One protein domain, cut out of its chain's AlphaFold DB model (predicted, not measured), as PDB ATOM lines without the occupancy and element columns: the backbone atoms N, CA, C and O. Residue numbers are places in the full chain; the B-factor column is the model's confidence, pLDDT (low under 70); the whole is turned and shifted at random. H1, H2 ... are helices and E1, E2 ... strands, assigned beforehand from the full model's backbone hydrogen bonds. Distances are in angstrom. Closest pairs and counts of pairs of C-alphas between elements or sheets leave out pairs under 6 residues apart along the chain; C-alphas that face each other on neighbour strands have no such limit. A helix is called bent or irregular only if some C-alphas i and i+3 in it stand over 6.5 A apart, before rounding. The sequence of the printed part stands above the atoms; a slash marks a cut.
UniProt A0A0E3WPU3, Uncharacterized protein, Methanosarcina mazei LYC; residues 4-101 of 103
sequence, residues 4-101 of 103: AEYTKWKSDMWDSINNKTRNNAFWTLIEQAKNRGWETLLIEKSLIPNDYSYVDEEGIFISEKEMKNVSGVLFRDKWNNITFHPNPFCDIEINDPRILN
ATOM      1  N   ALA A   4      58.728 -51.130   7.759       85.81
ATOM      2  CA  ALA A   4      59.292 -51.733   8.965       85.81
ATOM      3  C   ALA A   4      59.674 -50.682  10.026       85.81
ATOM      4  O   ALA A   4      59.419 -50.876  11.214       85.81
ATOM      5  N   GLU A   5      60.234 -49.546   9.602       86.88
ATOM      6  CA  GLU A   5      60.570 -48.436  10.501       86.88
ATOM      7  C   GLU A   5      59.309 -47.752  11.042       86.88
ATOM      8  O   GLU A   5      59.245 -47.442  12.229       86.88
ATOM      9  N   TYR A   6      58.273 -47.593  10.211       79.38
ATOM     10  CA  TYR A   6      56.976 -47.065  10.638       79.38
ATOM     11  C   TYR A   6      56.291 -47.956  11.673       79.38
ATOM     12  O   TYR A   6      55.801 -47.464  12.689       79.38
ATOM     13  N   THR A   7      56.302 -49.268  11.443       85.44
ATOM     14  CA  THR A   7      55.708 -50.246  12.361       85.44
ATOM     15  C   THR A   7      56.407 -50.225  13.717       85.44
ATOM     16  O   THR A   7      55.743 -50.169  14.752       85.44
ATOM     17  N   LYS A   8      57.745 -50.194  13.717       87.56
ATOM     18  CA  LYS A   8      58.539 -50.112  14.944       87.56
ATOM     19  C   LYS A   8      58.299 -48.803  15.696       87.56
ATOM     20  O   LYS A   8      57.980 -48.841  16.877       87.56
ATOM     21  N   TRP A   9      58.370 -47.663  15.007       86.25
ATOM     22  CA  TRP A   9      58.112 -46.352  15.611       86.25
ATOM     23  C   TRP A   9      56.724 -46.280  16.259       86.25
ATOM     24  O   TRP A   9      56.589 -45.790  17.379       86.25
ATOM     25  N   LYS A  10      55.696 -46.819  15.590       80.88
ATOM     26  CA  LYS A  10      54.332 -46.870  16.128       80.88
ATOM     27  C   LYS A  10      54.253 -47.723  17.400       80.88
ATOM     28  O   LYS A  10      53.581 -47.317  18.344       80.88
ATOM     29  N   SER A  11      54.934 -48.872  17.435       83.75
ATOM     30  CA  SER A  11      55.006 -49.733  18.626       83.75
ATOM     31  C   SER A  11      55.704 -49.030  19.790       83.75
ATOM     32  O   SER A  11      55.143 -48.952  20.877       83.75
ATOM     33  N   ASP A  12      56.883 -48.452  19.547       86.00
ATOM     34  CA  ASP A  12      57.678 -47.769  20.574       86.00
ATOM     35  C   ASP A  12      56.920 -46.556  21.151       86.00
ATOM     36  O   ASP A  12      56.916 -46.312  22.361       86.00
ATOM     37  N   MET A  13      56.224 -45.806  20.287       82.94
ATOM     38  CA  MET A  13      55.337 -44.717  20.698       82.94
ATOM     39  C   MET A  13      54.190 -45.236  21.570       82.94
ATOM     40  O   MET A  13      53.884 -44.629  22.598       82.94
ATOM     41  N   TRP A  14      53.574 -46.362  21.197       80.81
ATOM     42  CA  TRP A  14      52.493 -46.946  21.985       80.81
ATOM     43  C   TRP A  14      52.939 -47.419  23.357       80.81
ATOM     44  O   TRP A  14      52.260 -47.137  24.345       80.81
ATOM     45  N   ASP A  15      54.087 -48.077  23.438       82.94
ATOM     46  CA  ASP A  15      54.655 -48.509  24.708       82.94
ATOM     47  C   ASP A  15      54.981 -47.309  25.601       82.94
ATOM     48  O   ASP A  15      54.717 -47.335  26.804       82.94
ATOM     49  N   SER A  16      55.484 -46.216  25.021       82.00
ATOM     50  CA  SER A  16      55.740 -44.972  25.751       82.00
ATOM     51  C   SER A  16      54.457 -44.361  26.327       82.00
ATOM     52  O   SER A  16      54.403 -44.067  27.525       82.00
ATOM     53  N   ILE A  17      53.410 -44.227  25.507       76.38
ATOM     54  CA  ILE A  17      52.111 -43.683  25.927       76.38
ATOM     55  C   ILE A  17      51.488 -44.575  27.003       76.38
ATOM     56  O   ILE A  17      51.118 -44.085  28.067       76.38
ATOM     57  N   ASN A  18      51.439 -45.889  26.779       75.62
ATOM     58  CA  ASN A  18      50.886 -46.837  27.743       75.62
ATOM     59  C   ASN A  18      51.627 -46.794  29.080       75.62
ATOM     60  O   ASN A  18      50.987 -46.777  30.129       75.62
ATOM     61  N   ASN A  19      52.960 -46.737  29.064       76.69
ATOM     62  CA  ASN A  19      53.752 -46.641  30.287       76.69
ATOM     63  C   ASN A  19      53.528 -45.307  31.011       76.69
ATOM     64  O   ASN A  19      53.372 -45.300  32.231       76.69
ATOM     65  N   LYS A  20      53.464 -44.184  30.289       75.69
ATOM     66  CA  LYS A  20      53.183 -42.867  30.883       75.69
ATOM     67  C   LYS A  20      51.801 -42.842  31.540       75.69
ATOM     68  O   LYS A  20      51.677 -42.411  32.683       75.69
ATOM     69  N   THR A  21      50.786 -43.351  30.848       72.44
ATOM     70  CA  THR A  21      49.404 -43.365  31.335       72.44
ATOM     71  C   THR A  21      49.226 -44.318  32.516       72.44
ATOM     72  O   THR A  21      48.601 -43.943  33.502       72.44
ATOM     73  N   ARG A  22      49.825 -45.518  32.475       71.31
ATOM     74  CA  ARG A  22      49.741 -46.509  33.568       71.31
ATOM     75  C   ARG A  22      50.477 -46.095  34.838       71.31
ATOM     76  O   ARG A  22      50.074 -46.495  35.926       71.31
ATOM     77  N   ASN A  23      51.537 -45.302  34.709       69.56
ATOM     78  CA  ASN A  23      52.288 -44.774  35.849       69.56
ATOM     79  C   ASN A  23      51.649 -43.516  36.457       69.56
ATOM     80  O   ASN A  23      52.171 -42.978  37.435       69.56
ATOM     81  N   ASN A  24      50.537 -43.031  35.899       73.94
ATOM     82  CA  ASN A  24      49.817 -41.905  36.462       73.94
ATOM     83  C   ASN A  24      48.957 -42.353  37.658       73.94
ATOM     84  O   ASN A  24      48.334 -43.416  37.631       73.94
ATOM     85  N   ALA A  25      48.889 -41.526  38.704       71.12
ATOM     86  CA  ALA A  25      48.093 -41.777  39.902       71.12
ATOM     87  C   ALA A  25      46.611 -42.050  39.582       71.12
ATOM     88  O   ALA A  25      45.975 -42.871  40.250       71.12
ATOM     89  N   PHE A  26      46.071 -41.446  38.517       79.50
ATOM     90  CA  PHE A  26      44.692 -41.701  38.110       79.50
ATOM     91  C   PHE A  26      44.454 -43.079  37.485       79.50
ATOM     92  O   PHE A  26      43.308 -43.528  37.433       79.50
ATOM     93  N   TRP A  27      45.490 -43.797  37.037       84.19
ATOM     94  CA  TRP A  27      45.306 -45.120  36.429       84.19
ATOM     95  C   TRP A  27      44.660 -46.111  37.400       84.19
ATOM     96  O   TRP A  27      43.863 -46.961  37.007       84.19
ATOM     97  N   THR A  28      44.918 -45.949  38.700       86.06
ATOM     98  CA  THR A  28      44.253 -46.749  39.736       86.06
ATOM     99  C   THR A  28      42.737 -46.524  39.742       86.06
ATOM    100  O   THR A  28      41.986 -47.476  39.942       86.06
ATOM    101  N   LEU A  29      42.265 -45.302  39.477       86.69
ATOM    102  CA  LEU A  29      40.832 -44.999  39.371       86.69
ATOM    103  C   LEU A  29      40.218 -45.621  38.111       86.69
ATOM    104  O   LEU A  29      39.110 -46.153  38.172       86.69
ATOM    105  N   ILE A  30      40.956 -45.633  36.997       87.56
ATOM    106  CA  ILE A  30      40.553 -46.325  35.764       87.56
ATOM    107  C   ILE A  30      40.407 -47.832  36.015       87.56
ATOM    108  O   ILE A  30      39.377 -48.410  35.675       87.56
ATOM    109  N   GLU A  31      41.379 -48.470  36.672       88.25
ATOM    110  CA  GLU A  31      41.297 -49.898  37.019       88.25
ATOM    111  C   GLU A  31      40.148 -50.202  37.991       88.25
ATOM    112  O   GLU A  31      39.435 -51.193  37.825       88.25
ATOM    113  N   GLN A  32      39.891 -49.333  38.972       88.81
ATOM    114  CA  GLN A  32      38.725 -49.476  39.850       88.81
ATOM    115  C   GLN A  32      37.408 -49.402  39.071       88.81
ATOM    116  O   GLN A  32      36.523 -50.224  39.302       88.81
ATOM    117  N   ALA A  33      37.274 -48.457  38.139       89.25
ATOM    118  CA  ALA A  33      36.090 -48.340  37.295       89.25
ATOM    119  C   ALA A  33      35.921 -49.564  36.374       89.25
ATOM    120  O   ALA A  33      34.817 -50.105  36.275       89.25
ATOM    121  N   LYS A  34      37.006 -50.077  35.775       89.81
ATOM    122  CA  LYS A  34      36.989 -51.332  34.999       89.81
ATOM    123  C   LYS A  34      36.468 -52.504  35.830       89.81
ATOM    124  O   LYS A  34      35.533 -53.177  35.408       89.81
ATOM    125  N   ASN A  35      36.988 -52.679  37.047       89.12
ATOM    126  CA  ASN A  35      36.561 -53.739  37.971       89.12
ATOM    127  C   ASN A  35      35.093 -53.613  38.419       89.12
ATOM    128  O   ASN A  35      34.510 -54.582  38.898       89.12
ATOM    129  N   ARG A  36      34.481 -52.434  38.250       87.25
ATOM    130  CA  ARG A  36      33.049 -52.183  38.489       87.25
ATOM    131  C   ARG A  36      32.177 -52.398  37.243       87.25
ATOM    132  O   ARG A  36      30.980 -52.146  37.304       87.25
ATOM    133  N   GLY A  37      32.750 -52.858  36.129       88.25
ATOM    134  CA  GLY A  37      32.025 -53.150  34.888       88.25
ATOM    135  C   GLY A  37      31.973 -51.999  33.880       88.25
ATOM    136  O   GLY A  37      31.258 -52.101  32.887       88.25
ATOM    137  N   TRP A  38      32.735 -50.919  34.087       90.38
ATOM    138  CA  TRP A  38      32.741 -49.763  33.176       90.38
ATOM    139  C   TRP A  38      33.697 -49.897  31.985       90.38
ATOM    140  O   TRP A  38      33.774 -48.985  31.166       90.38
ATOM    141  N   GLU A  39      34.420 -51.012  31.856       90.44
ATOM    142  CA  GLU A  39      35.474 -51.193  30.847       90.44
ATOM    143  C   GLU A  39      35.009 -50.884  29.416       90.44
ATOM    144  O   GLU A  39      35.650 -50.090  28.728       90.44
ATOM    145  N   THR A  40      33.862 -51.423  28.993       90.12
ATOM    146  CA  THR A  40      33.312 -51.184  27.648       90.12
ATOM    147  C   THR A  40      33.106 -49.696  27.368       90.12
ATOM    148  O   THR A  40      33.513 -49.210  26.315       90.12
ATOM    149  N   LEU A  41      32.526 -48.957  28.321       88.94
ATOM    150  CA  LEU A  41      32.284 -47.519  28.183       88.94
ATOM    151  C   LEU A  41      33.602 -46.742  28.104       88.94
ATOM    152  O   LEU A  41      33.748 -45.845  27.277       88.94
ATOM    153  N   LEU A  42      34.569 -47.087  28.957       88.38
ATOM    154  CA  LEU A  42      35.865 -46.414  29.000       88.38
ATOM    155  C   LEU A  42      36.669 -46.634  27.706       88.38
ATOM    156  O   LEU A  42      37.335 -45.706  27.249       88.38
ATOM    157  N   ILE A  43      36.578 -47.815  27.088       87.81
ATOM    158  CA  ILE A  43      37.178 -48.090  25.772       87.81
ATOM    159  C   ILE A  43      36.451 -47.301  24.678       87.81
ATOM    160  O   ILE A  43      37.100 -46.603  23.900       87.81
ATOM    161  N   GLU A  44      35.115 -47.369  24.636       86.88
ATOM    162  CA  GLU A  44      34.295 -46.674  23.634       86.88
ATOM    163  C   GLU A  44      34.564 -45.164  23.635       86.88
ATOM    164  O   GLU A  44      34.693 -44.540  22.580       86.88
ATOM    165  N   LYS A  45      34.694 -44.569  24.826       84.81
ATOM    166  CA  LYS A  45      34.947 -43.135  25.001       84.81
ATOM    167  C   LYS A  45      36.433 -42.770  25.033       84.81
ATOM    168  O   LYS A  45      36.752 -41.626  25.339       84.81
ATOM    169  N   SER A  46      37.330 -43.696  24.679       83.31
ATOM    170  CA  SER A  46      38.779 -43.445  24.576       83.31
ATOM    171  C   SER A  46      39.438 -42.966  25.882       83.31
ATOM    172  O   SER A  46      40.433 -42.246  25.865       83.31
ATOM    173  N   LEU A  47      38.880 -43.366  27.028       82.31
ATOM    174  CA  LEU A  47      39.424 -43.091  28.363       82.31
ATOM    175  C   LEU A  47      40.460 -44.142  28.794       82.31
ATOM    176  O   LEU A  47      41.296 -43.881  29.655       82.31
ATOM    177  N   ILE A  48      40.421 -45.325  28.176       83.19
ATOM    178  CA  ILE A  48      41.491 -46.323  28.221       83.19
ATOM    179  C   ILE A  48      42.241 -46.250  26.889       83.19
ATOM    180  O   ILE A  48      41.583 -46.342  25.846       83.19
ATOM    181  N   PRO A  49      43.583 -46.124  26.899       77.31
ATOM    182  CA  PRO A  49      44.360 -46.165  25.672       77.31
ATOM    183  C   PRO A  49      44.051 -47.414  24.840       77.31
ATOM    184  O   PRO A  49      44.031 -48.532  25.357       77.31
ATOM    185  N   ASN A  50      43.803 -47.216  23.550       76.06
ATOM    186  CA  ASN A  50      43.550 -48.274  22.570       76.06
ATOM    187  C   ASN A  50      44.178 -47.887  21.222       76.06
ATOM    188  O   ASN A  50      44.775 -46.818  21.123       76.06
ATOM    189  N   ASP A  51      44.050 -48.743  20.201       66.19
ATOM    190  CA  ASP A  51      44.855 -48.747  18.963       66.19
ATOM    191  C   ASP A  51      45.026 -47.409  18.213       66.19
ATOM    192  O   ASP A  51      45.888 -47.342  17.330       66.19
ATOM    193  N   TYR A  52      44.271 -46.351  18.554       69.06
ATOM    194  CA  TYR A  52      44.402 -44.989  18.012       69.06
ATOM    195  C   TYR A  52      44.065 -43.849  18.992       69.06
ATOM    196  O   TYR A  52      43.914 -42.709  18.553       69.06
ATOM    197  N   SER A  53      43.929 -44.108  20.295       73.69
ATOM    198  CA  SER A  53      43.528 -43.073  21.255       73.69
ATOM    199  C   SER A  53      44.238 -43.202  22.596       73.69
ATOM    200  O   SER A  53      44.554 -44.302  23.044       73.69
ATOM    201  N   TYR A  54      44.504 -42.062  23.231       73.38
ATOM    202  CA  TYR A  54      45.031 -41.990  24.585       73.38
ATOM    203  C   TYR A  54      44.548 -40.718  25.277       73.38
ATOM    204  O   TYR A  54      44.196 -39.733  24.628       73.38
ATOM    205  N   VAL A  55      44.552 -40.760  26.604       73.06
ATOM    206  CA  VAL A  55      44.269 -39.606  27.456       73.06
ATOM    207  C   VAL A  55      45.576 -38.851  27.678       73.06
ATOM    208  O   VAL A  55      46.516 -39.413  28.239       73.06
ATOM    209  N   ASP A  56      45.645 -37.607  27.207       72.25
ATOM    210  CA  ASP A  56      46.840 -36.762  27.354       72.25
ATOM    211  C   ASP A  56      46.896 -36.078  28.732       72.25
ATOM    212  O   ASP A  56      47.947 -36.023  29.370       72.25
ATOM    213  N   GLU A  57      45.736 -35.645  29.236       76.19
ATOM    214  CA  GLU A  57      45.585 -34.945  30.514       76.19
ATOM    215  C   GLU A  57      44.468 -35.548  31.372       76.19
ATOM    216  O   GLU A  57      43.496 -36.113  30.868       76.19
ATOM    217  N   GLU A  58      44.609 -35.416  32.690       79.25
ATOM    218  CA  GLU A  58      43.592 -35.853  33.643       79.25
ATOM    219  C   GLU A  58      42.318 -35.007  33.498       79.25
ATOM    220  O   GLU A  58      42.357 -33.779  33.512       79.25
ATOM    221  N   GLY A  59      41.170 -35.672  33.355       84.19
ATOM    222  CA  GLY A  59      39.876 -34.998  33.275       84.19
ATOM    223  C   GLY A  59      39.311 -34.636  34.650       84.19
ATOM    224  O   GLY A  59      39.559 -35.330  35.636       84.19
ATOM    225  N   ILE A  60      38.441 -33.620  34.692       88.50
ATOM    226  CA  ILE A  60      37.827 -33.103  35.930       88.50
ATOM    227  C   ILE A  60      37.126 -34.176  36.780       88.50
ATOM    228  O   ILE A  60      37.163 -34.115  38.002       88.50
ATOM    229  N   PHE A  61      36.536 -35.200  36.150       87.94
ATOM    230  CA  PHE A  61      35.840 -36.293  36.847       87.94
ATOM    231  C   PHE A  61      36.764 -37.201  37.660       87.94
ATOM    232  O   PHE A  61      36.296 -37.992  38.474       87.94
ATOM    233  N   ILE A  62      38.064 -37.098  37.412       86.81
ATOM    234  CA  ILE A  62      39.107 -37.833  38.108       86.81
ATOM    235  C   ILE A  62      39.826 -36.889  39.086       86.81
ATOM    236  O   ILE A  62      40.010 -37.253  40.250       86.81
ATOM    237  N   SER A  63      40.164 -35.671  38.642       86.62
ATOM    238  CA  SER A  63      40.987 -34.732  39.414       86.62
ATOM    239  C   SER A  63      40.232 -33.995  40.524       86.62
ATOM    240  O   SER A  63      40.822 -33.655  41.552       86.62
ATOM    241  N   GLU A  64      38.938 -33.717  40.341       91.44
ATOM    242  CA  GLU A  64      38.133 -32.952  41.298       91.44
ATOM    243  C   GLU A  64      37.348 -33.882  42.226       91.44
ATOM    244  O   GLU A  64      36.570 -34.737  41.796       91.44
ATOM    245  N   LYS A  65      37.521 -33.704  43.539       90.88
ATOM    246  CA  LYS A  65      36.884 -34.565  44.549       90.88
ATOM    247  C   LYS A  65      35.365 -34.435  44.524       90.88
ATOM    248  O   LYS A  65      34.658 -35.404  44.776       90.88
ATOM    249  N   GLU A  66      34.876 -33.245  44.216       92.94
ATOM    250  CA  GLU A  66      33.470 -32.878  44.154       92.94
ATOM    251  C   GLU A  66      32.738 -33.665  43.063       92.94
ATOM    252  O   GLU A  66      31.569 -34.014  43.240       92.94
ATOM    253  N   MET A  67      33.439 -34.026  41.980       93.44
ATOM    254  CA  MET A  67      32.877 -34.800  40.871       93.44
ATOM    255  C   MET A  67      32.520 -36.236  41.259       93.44
ATOM    256  O   MET A  67      31.740 -36.882  40.557       93.44
ATOM    257  N   LYS A  68      32.989 -36.728  42.413       91.25
ATOM    258  CA  LYS A  68      32.535 -38.010  42.963       91.25
ATOM    259  C   LYS A  68      31.054 -38.015  43.328       91.25
ATOM    260  O   LYS A  68      30.444 -39.075  43.271       91.25
ATOM    261  N   ASN A  69      30.479 -36.843  43.616       93.19
ATOM    262  CA  ASN A  69      29.058 -36.667  43.930       93.19
ATOM    263  C   ASN A  69      28.169 -36.522  42.684       93.19
ATOM    264  O   ASN A  69      26.955 -36.352  42.795       93.19
ATOM    265  N   VAL A  70      28.759 -36.549  41.487       92.38
ATOM    266  CA  VAL A  70      28.031 -36.390  40.228       92.38
ATOM    267  C   VAL A  70      27.645 -37.765  39.695       92.38
ATOM    268  O   VAL A  70      28.511 -38.595  39.427       92.38
ATOM    269  N   SER A  71      26.344 -38.002  39.512       91.38
ATOM    270  CA  SER A  71      25.809 -39.303  39.087       91.38
ATOM    271  C   SER A  71      25.974 -39.593  37.599       91.38
ATOM    272  O   SER A  71      26.032 -40.757  37.208       91.38
ATOM    273  N   GLY A  72      26.085 -38.566  36.755       91.62
ATOM    274  CA  GLY A  72      26.083 -38.724  35.306       91.62
ATOM    275  C   GLY A  72      27.044 -37.796  34.584       91.62
ATOM    276  O   GLY A  72      27.373 -36.713  35.056       91.62
ATOM    277  N   VAL A  73      27.470 -38.233  33.408       90.62
ATOM    278  CA  VAL A  73      28.390 -37.525  32.524       90.62
ATOM    279  C   VAL A  73      27.781 -37.386  31.135       90.62
ATOM    280  O   VAL A  73      27.091 -38.282  30.640       90.62
ATOM    281  N   LEU A  74      28.039 -36.245  30.500       91.38
ATOM    282  CA  LEU A  74      27.688 -35.997  29.107       91.38
ATOM    283  C   LEU A  74      28.945 -36.136  28.257       91.38
ATOM    284  O   LEU A  74      29.896 -35.373  28.420       91.38
ATOM    285  N   PHE A  75      28.934 -37.086  27.331       87.62
ATOM    286  CA  PHE A  75      29.969 -37.201  26.315       87.62
ATOM    287  C   PHE A  75      29.514 -36.472  25.063       87.62
ATOM    288  O   PHE A  75      28.416 -36.716  24.563       87.62
ATOM    289  N   ARG A  76      30.375 -35.596  24.545       88.25
ATOM    290  CA  ARG A  76      30.197 -34.963  23.241       88.25
ATOM    291  C   ARG A  76      31.178 -35.584  22.262       88.25
ATOM    292  O   ARG A  76      32.381 -35.560  22.508       88.25
ATOM    293  N   ASP A  77      30.671 -36.128  21.164       84.56
ATOM    294  CA  ASP A  77      31.524 -36.669  20.109       84.56
ATOM    295  C   ASP A  77      31.981 -35.585  19.112       84.56
ATOM    296  O   ASP A  77      31.592 -34.415  19.178       84.56
ATOM    297  N   LYS A  78      32.807 -35.991  18.141       84.25
ATOM    298  CA  LYS A  78      33.332 -35.109  17.085       84.25
ATOM    299  C   LYS A  78      32.265 -34.544  16.137       84.25
ATOM    300  O   LYS A  78      32.557 -33.623  15.380       84.25
ATOM    301  N   TRP A  79      31.054 -35.098  16.151       91.75
ATOM    302  CA  TRP A  79      29.911 -34.646  15.359       91.75
ATOM    303  C   TRP A  79      28.912 -33.830  16.192       91.75
ATOM    304  O   TRP A  79      27.857 -33.463  15.687       91.75
ATOM    305  N   ASN A  80      29.264 -33.487  17.438       89.69
ATOM    306  CA  ASN A  80      28.424 -32.779  18.404       89.69
ATOM    307  C   ASN A  80      27.207 -33.563  18.897       89.69
ATOM    308  O   ASN A  80      26.308 -32.960  19.489       89.69
ATOM    309  N   ASN A  81      27.176 -34.883  18.715       92.62
ATOM    310  CA  ASN A  81      26.167 -35.688  19.385       92.62
ATOM    311  C   ASN A  81      26.497 -35.756  20.873       92.62
ATOM    312  O   ASN A  81      27.663 -35.880  21.258       92.62
ATOM    313  N   ILE A  82      25.456 -35.675  21.694       93.19
ATOM    314  CA  ILE A  82      25.566 -35.726  23.146       93.19
ATOM    315  C   ILE A  82      24.953 -37.041  23.616       93.19
ATOM    316  O   ILE A  82      23.781 -37.304  23.345       93.19
ATOM    317  N   THR A  83      25.726 -37.850  24.340       92.50
ATOM    318  CA  THR A  83      25.219 -39.053  25.009       92.50
ATOM    319  C   THR A  83      25.375 -38.927  26.517       92.50
ATOM    320  O   THR A  83      26.398 -38.461  27.018       92.50
ATOM    321  N   PHE A  84      24.340 -39.338  27.247       91.94
ATOM    322  CA  PHE A  84      24.350 -39.378  28.703       91.94
ATOM    323  C   PHE A  84      24.706 -40.781  29.183       91.94
ATOM    324  O   PHE A  84      24.120 -41.762  28.726       91.94
ATOM    325  N   HIS A  85      25.646 -40.864  30.119       90.44
ATOM    326  CA  HIS A  85      26.030 -42.108  30.777       90.44
ATOM    327  C   HIS A  85      26.167 -41.875  32.284       90.44
ATOM    328  O   HIS A  85      26.471 -40.753  32.695       90.44
ATOM    329  N   PRO A  86      25.993 -42.904  33.125       91.25
ATOM    330  CA  PRO A  86      26.361 -42.791  34.529       91.25
ATOM    331  C   PRO A  86      27.863 -42.501  34.668       91.25
ATOM    332  O   PRO A  86      28.670 -42.960  33.858       91.25
ATOM    333  N   ASN A  87      28.237 -41.720  35.680       92.19
ATOM    334  CA  ASN A  87      29.626 -41.399  35.979       92.19
ATOM    335  C   ASN A  87      30.362 -42.649  36.506       92.19
ATOM    336  O   ASN A  87      30.031 -43.125  37.594       92.19
ATOM    337  N   PRO A  88      31.379 -43.170  35.796       90.50
ATOM    338  CA  PRO A  88      32.117 -44.354  36.238       90.50
ATOM    339  C   PRO A  88      33.053 -44.077  37.429       90.50
ATOM    340  O   PRO A  88      33.506 -45.017  38.085       90.50
ATOM    341  N   PHE A  89      33.333 -42.802  37.717       91.31
ATOM    342  CA  PHE A  89      34.241 -42.348  38.774       91.31
ATOM    343  C   PHE A  89      33.515 -41.812  40.014       91.31
ATOM    344  O   PHE A  89      34.165 -41.331  40.943       91.31
ATOM    345  N   CYS A  90      32.180 -41.887  40.048       92.06
ATOM    346  CA  CYS A  90      31.412 -41.476  41.214       92.06
ATOM    347  C   CYS A  90      31.643 -42.404  42.413       92.06
ATOM    348  O   CYS A  90      32.179 -43.519  42.299       92.06
ATOM    349  N   ASP A  91      31.175 -41.956  43.575       90.88
ATOM    350  CA  ASP A  91      31.088 -42.823  44.739       90.88
ATOM    351  C   ASP A  91      30.162 -44.011  44.459       90.88
ATOM    352  O   ASP A  91      29.167 -43.913  43.734       90.88
ATOM    353  N   ILE A  92      30.532 -45.170  45.010       85.19
ATOM    354  CA  ILE A  92      29.914 -46.464  44.683       85.19
ATOM    355  C   ILE A  92      28.411 -46.498  44.982       85.19
ATOM    356  O   ILE A  92      27.676 -47.256  44.360       85.19
ATOM    357  N   GLU A  93      27.964 -45.652  45.904       85.94
ATOM    358  CA  GLU A  93      26.575 -45.522  46.332       85.94
ATOM    359  C   GLU A  93      25.711 -44.776  45.306       85.94
ATOM    360  O   GLU A  93      24.509 -44.992  45.258       85.94
ATOM    361  N   ILE A  94      26.283 -43.914  44.459       84.94
ATOM    362  CA  ILE A  94      25.502 -43.001  43.603       84.94
ATOM    363  C   ILE A  94      24.946 -43.699  42.359       84.94
ATOM    364  O   ILE A  94      23.846 -43.384  41.911       84.94
ATOM    365  N   ASN A  95      25.685 -44.671  41.825       76.56
ATOM    366  CA  ASN A  95      25.287 -45.481  40.672       76.56
ATOM    367  C   ASN A  95      25.129 -46.960  41.051       76.56
ATOM    368  O   ASN A  95      25.372 -47.846  40.232       76.56
ATOM    369  N   ASP A  96      24.743 -47.235  42.302       73.25
ATOM    370  CA  ASP A  96      24.521 -48.596  42.775       73.25
ATOM    371  C   ASP A  96      23.239 -49.176  42.144       73.25
ATOM    372  O   ASP A  96      22.131 -48.727  42.460       73.25
ATOM    373  N   PRO A  97      23.337 -50.212  41.290       64.75
ATOM    374  CA  PRO A  97      22.164 -50.819  40.664       64.75
ATOM    375  C   PRO A  97      21.191 -51.437  41.682       64.75
ATOM    376  O   PRO A  97      20.030 -51.678  41.352       64.75
ATOM    377  N   ARG A  98      21.620 -51.678  42.930       65.94
ATOM    378  CA  ARG A  98      20.762 -52.177  44.016       65.94
ATOM    379  C   ARG A  98      19.763 -51.131  44.510       65.94
ATOM    380  O   ARG A  98      18.727 -51.526  45.035       65.94
ATOM    381  N   ILE A  99      20.018 -49.836  44.307       62.62
ATOM    382  CA  ILE A  99      19.098 -48.753  44.709       62.62
ATOM    383  C   ILE A  99      17.788 -48.808  43.918       62.62
ATOM    384  O   ILE A  99      16.737 -48.448  44.436       62.62
ATOM    385  N   LEU A 100      17.817 -49.321  42.687       56.41
ATOM    386  CA  LEU A 100      16.608 -49.499  41.879       56.41
ATOM    387  C   LEU A 100      15.726 -50.661  42.368       56.41
ATOM    388  O   LEU A 100      14.558 -50.736  41.998       56.41
ATOM    389  N   ASN A 101      16.253 -51.540  43.227       50.03
ATOM    390  CA  ASN A 101      15.542 -52.688  43.790       50.03
ATOM    391  C   ASN A 101      15.042 -52.411  45.219       50.03
ATOM    392  O   ASN A 101      15.219 -53.240  46.115       50.03
TER     393      ASN A 101
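AT A GLANCE: This is residues 4 to 101 of the 103 residues of an uncharacterized protein of Methanosarcina mazei LYC (UniProt A0A0E3WPU3). The long helix H1 reaches out as an arm from a small body that has the sharply kinked helix H2 nearest its middle, with the short helices H3 and H4 and the strand hairpin E1 and E2 making up other parts of it. Residues 4 to 13 of H1 stick out at one end and residues 96 to 101, with H5, at the other. The printed part has 98 residues, with five named helices and two named strands in the order H1 H2 H3 H4 E1 E2 H5; the two-stranded sheet is antiparallel and the class is mostly helix. It is only just loose, close to compact, with a radius of gyration of the C-alphas of 15.5 A, and elongated, spanning 56 by 31 by 24 A.

HOW THE PARTS SIT: H1, residues 4 to 22, is close to but not clearly touching H2, residues 27 to 44; their closest C-alphas, of Thr 21 and Trp 27, are 6.8 A apart. H2 has a kink of 122 degrees near residue 38 and is irregular, with C-alphas 36 and 39 8.1 A apart. H3, residues 60 to 63, is close to but not clearly touching H2, the closest C-alphas being those of Leu 29 and Ile 62, 7.5 A. H3 and H4, residues 65 to 69, only just touch, only at the corner, with 3 pairs of C-alphas within 8 A, the closest Phe 61 and Met 67 at 5.2 A. E1, residues 72 to 76, and E2, residues 82 to 86, form an antiparallel hairpin; N 73 and O 85 are within hydrogen-bond range at 2.8 A. H2 is apart from both strands. H5, residues 97 to 100, touches no helix. Every O i to N i+4 pair is within range in H1, 10 of 14 in H2 and 0 of 1 in H4, which has 2 of 2 O i to N i+3 pairs; H3 and H5 are too short for an O i to N i+4 pair.

IN THESE COORDINATES: H1 begins at C-alpha 4 (59.292, -51.733, 8.965) and is 26.9 A long; H2 measures 17.0 A, E1 13.3 A and E2 13.4 A. H3, H4 and H5 are short, and H5 ends at C-alpha 100 (16.608, -49.499, 41.879).

THE WHOLE: The C-alphas farthest apart, of Glu 5 and Asn 101, are 56.2 A apart. The printed part has no cut. The link from H2 to H3, 15 residues, is long. The mean pLDDT of the printed part is 83.4; residues 23, 51 to 52 and 97 to 101 are under 70.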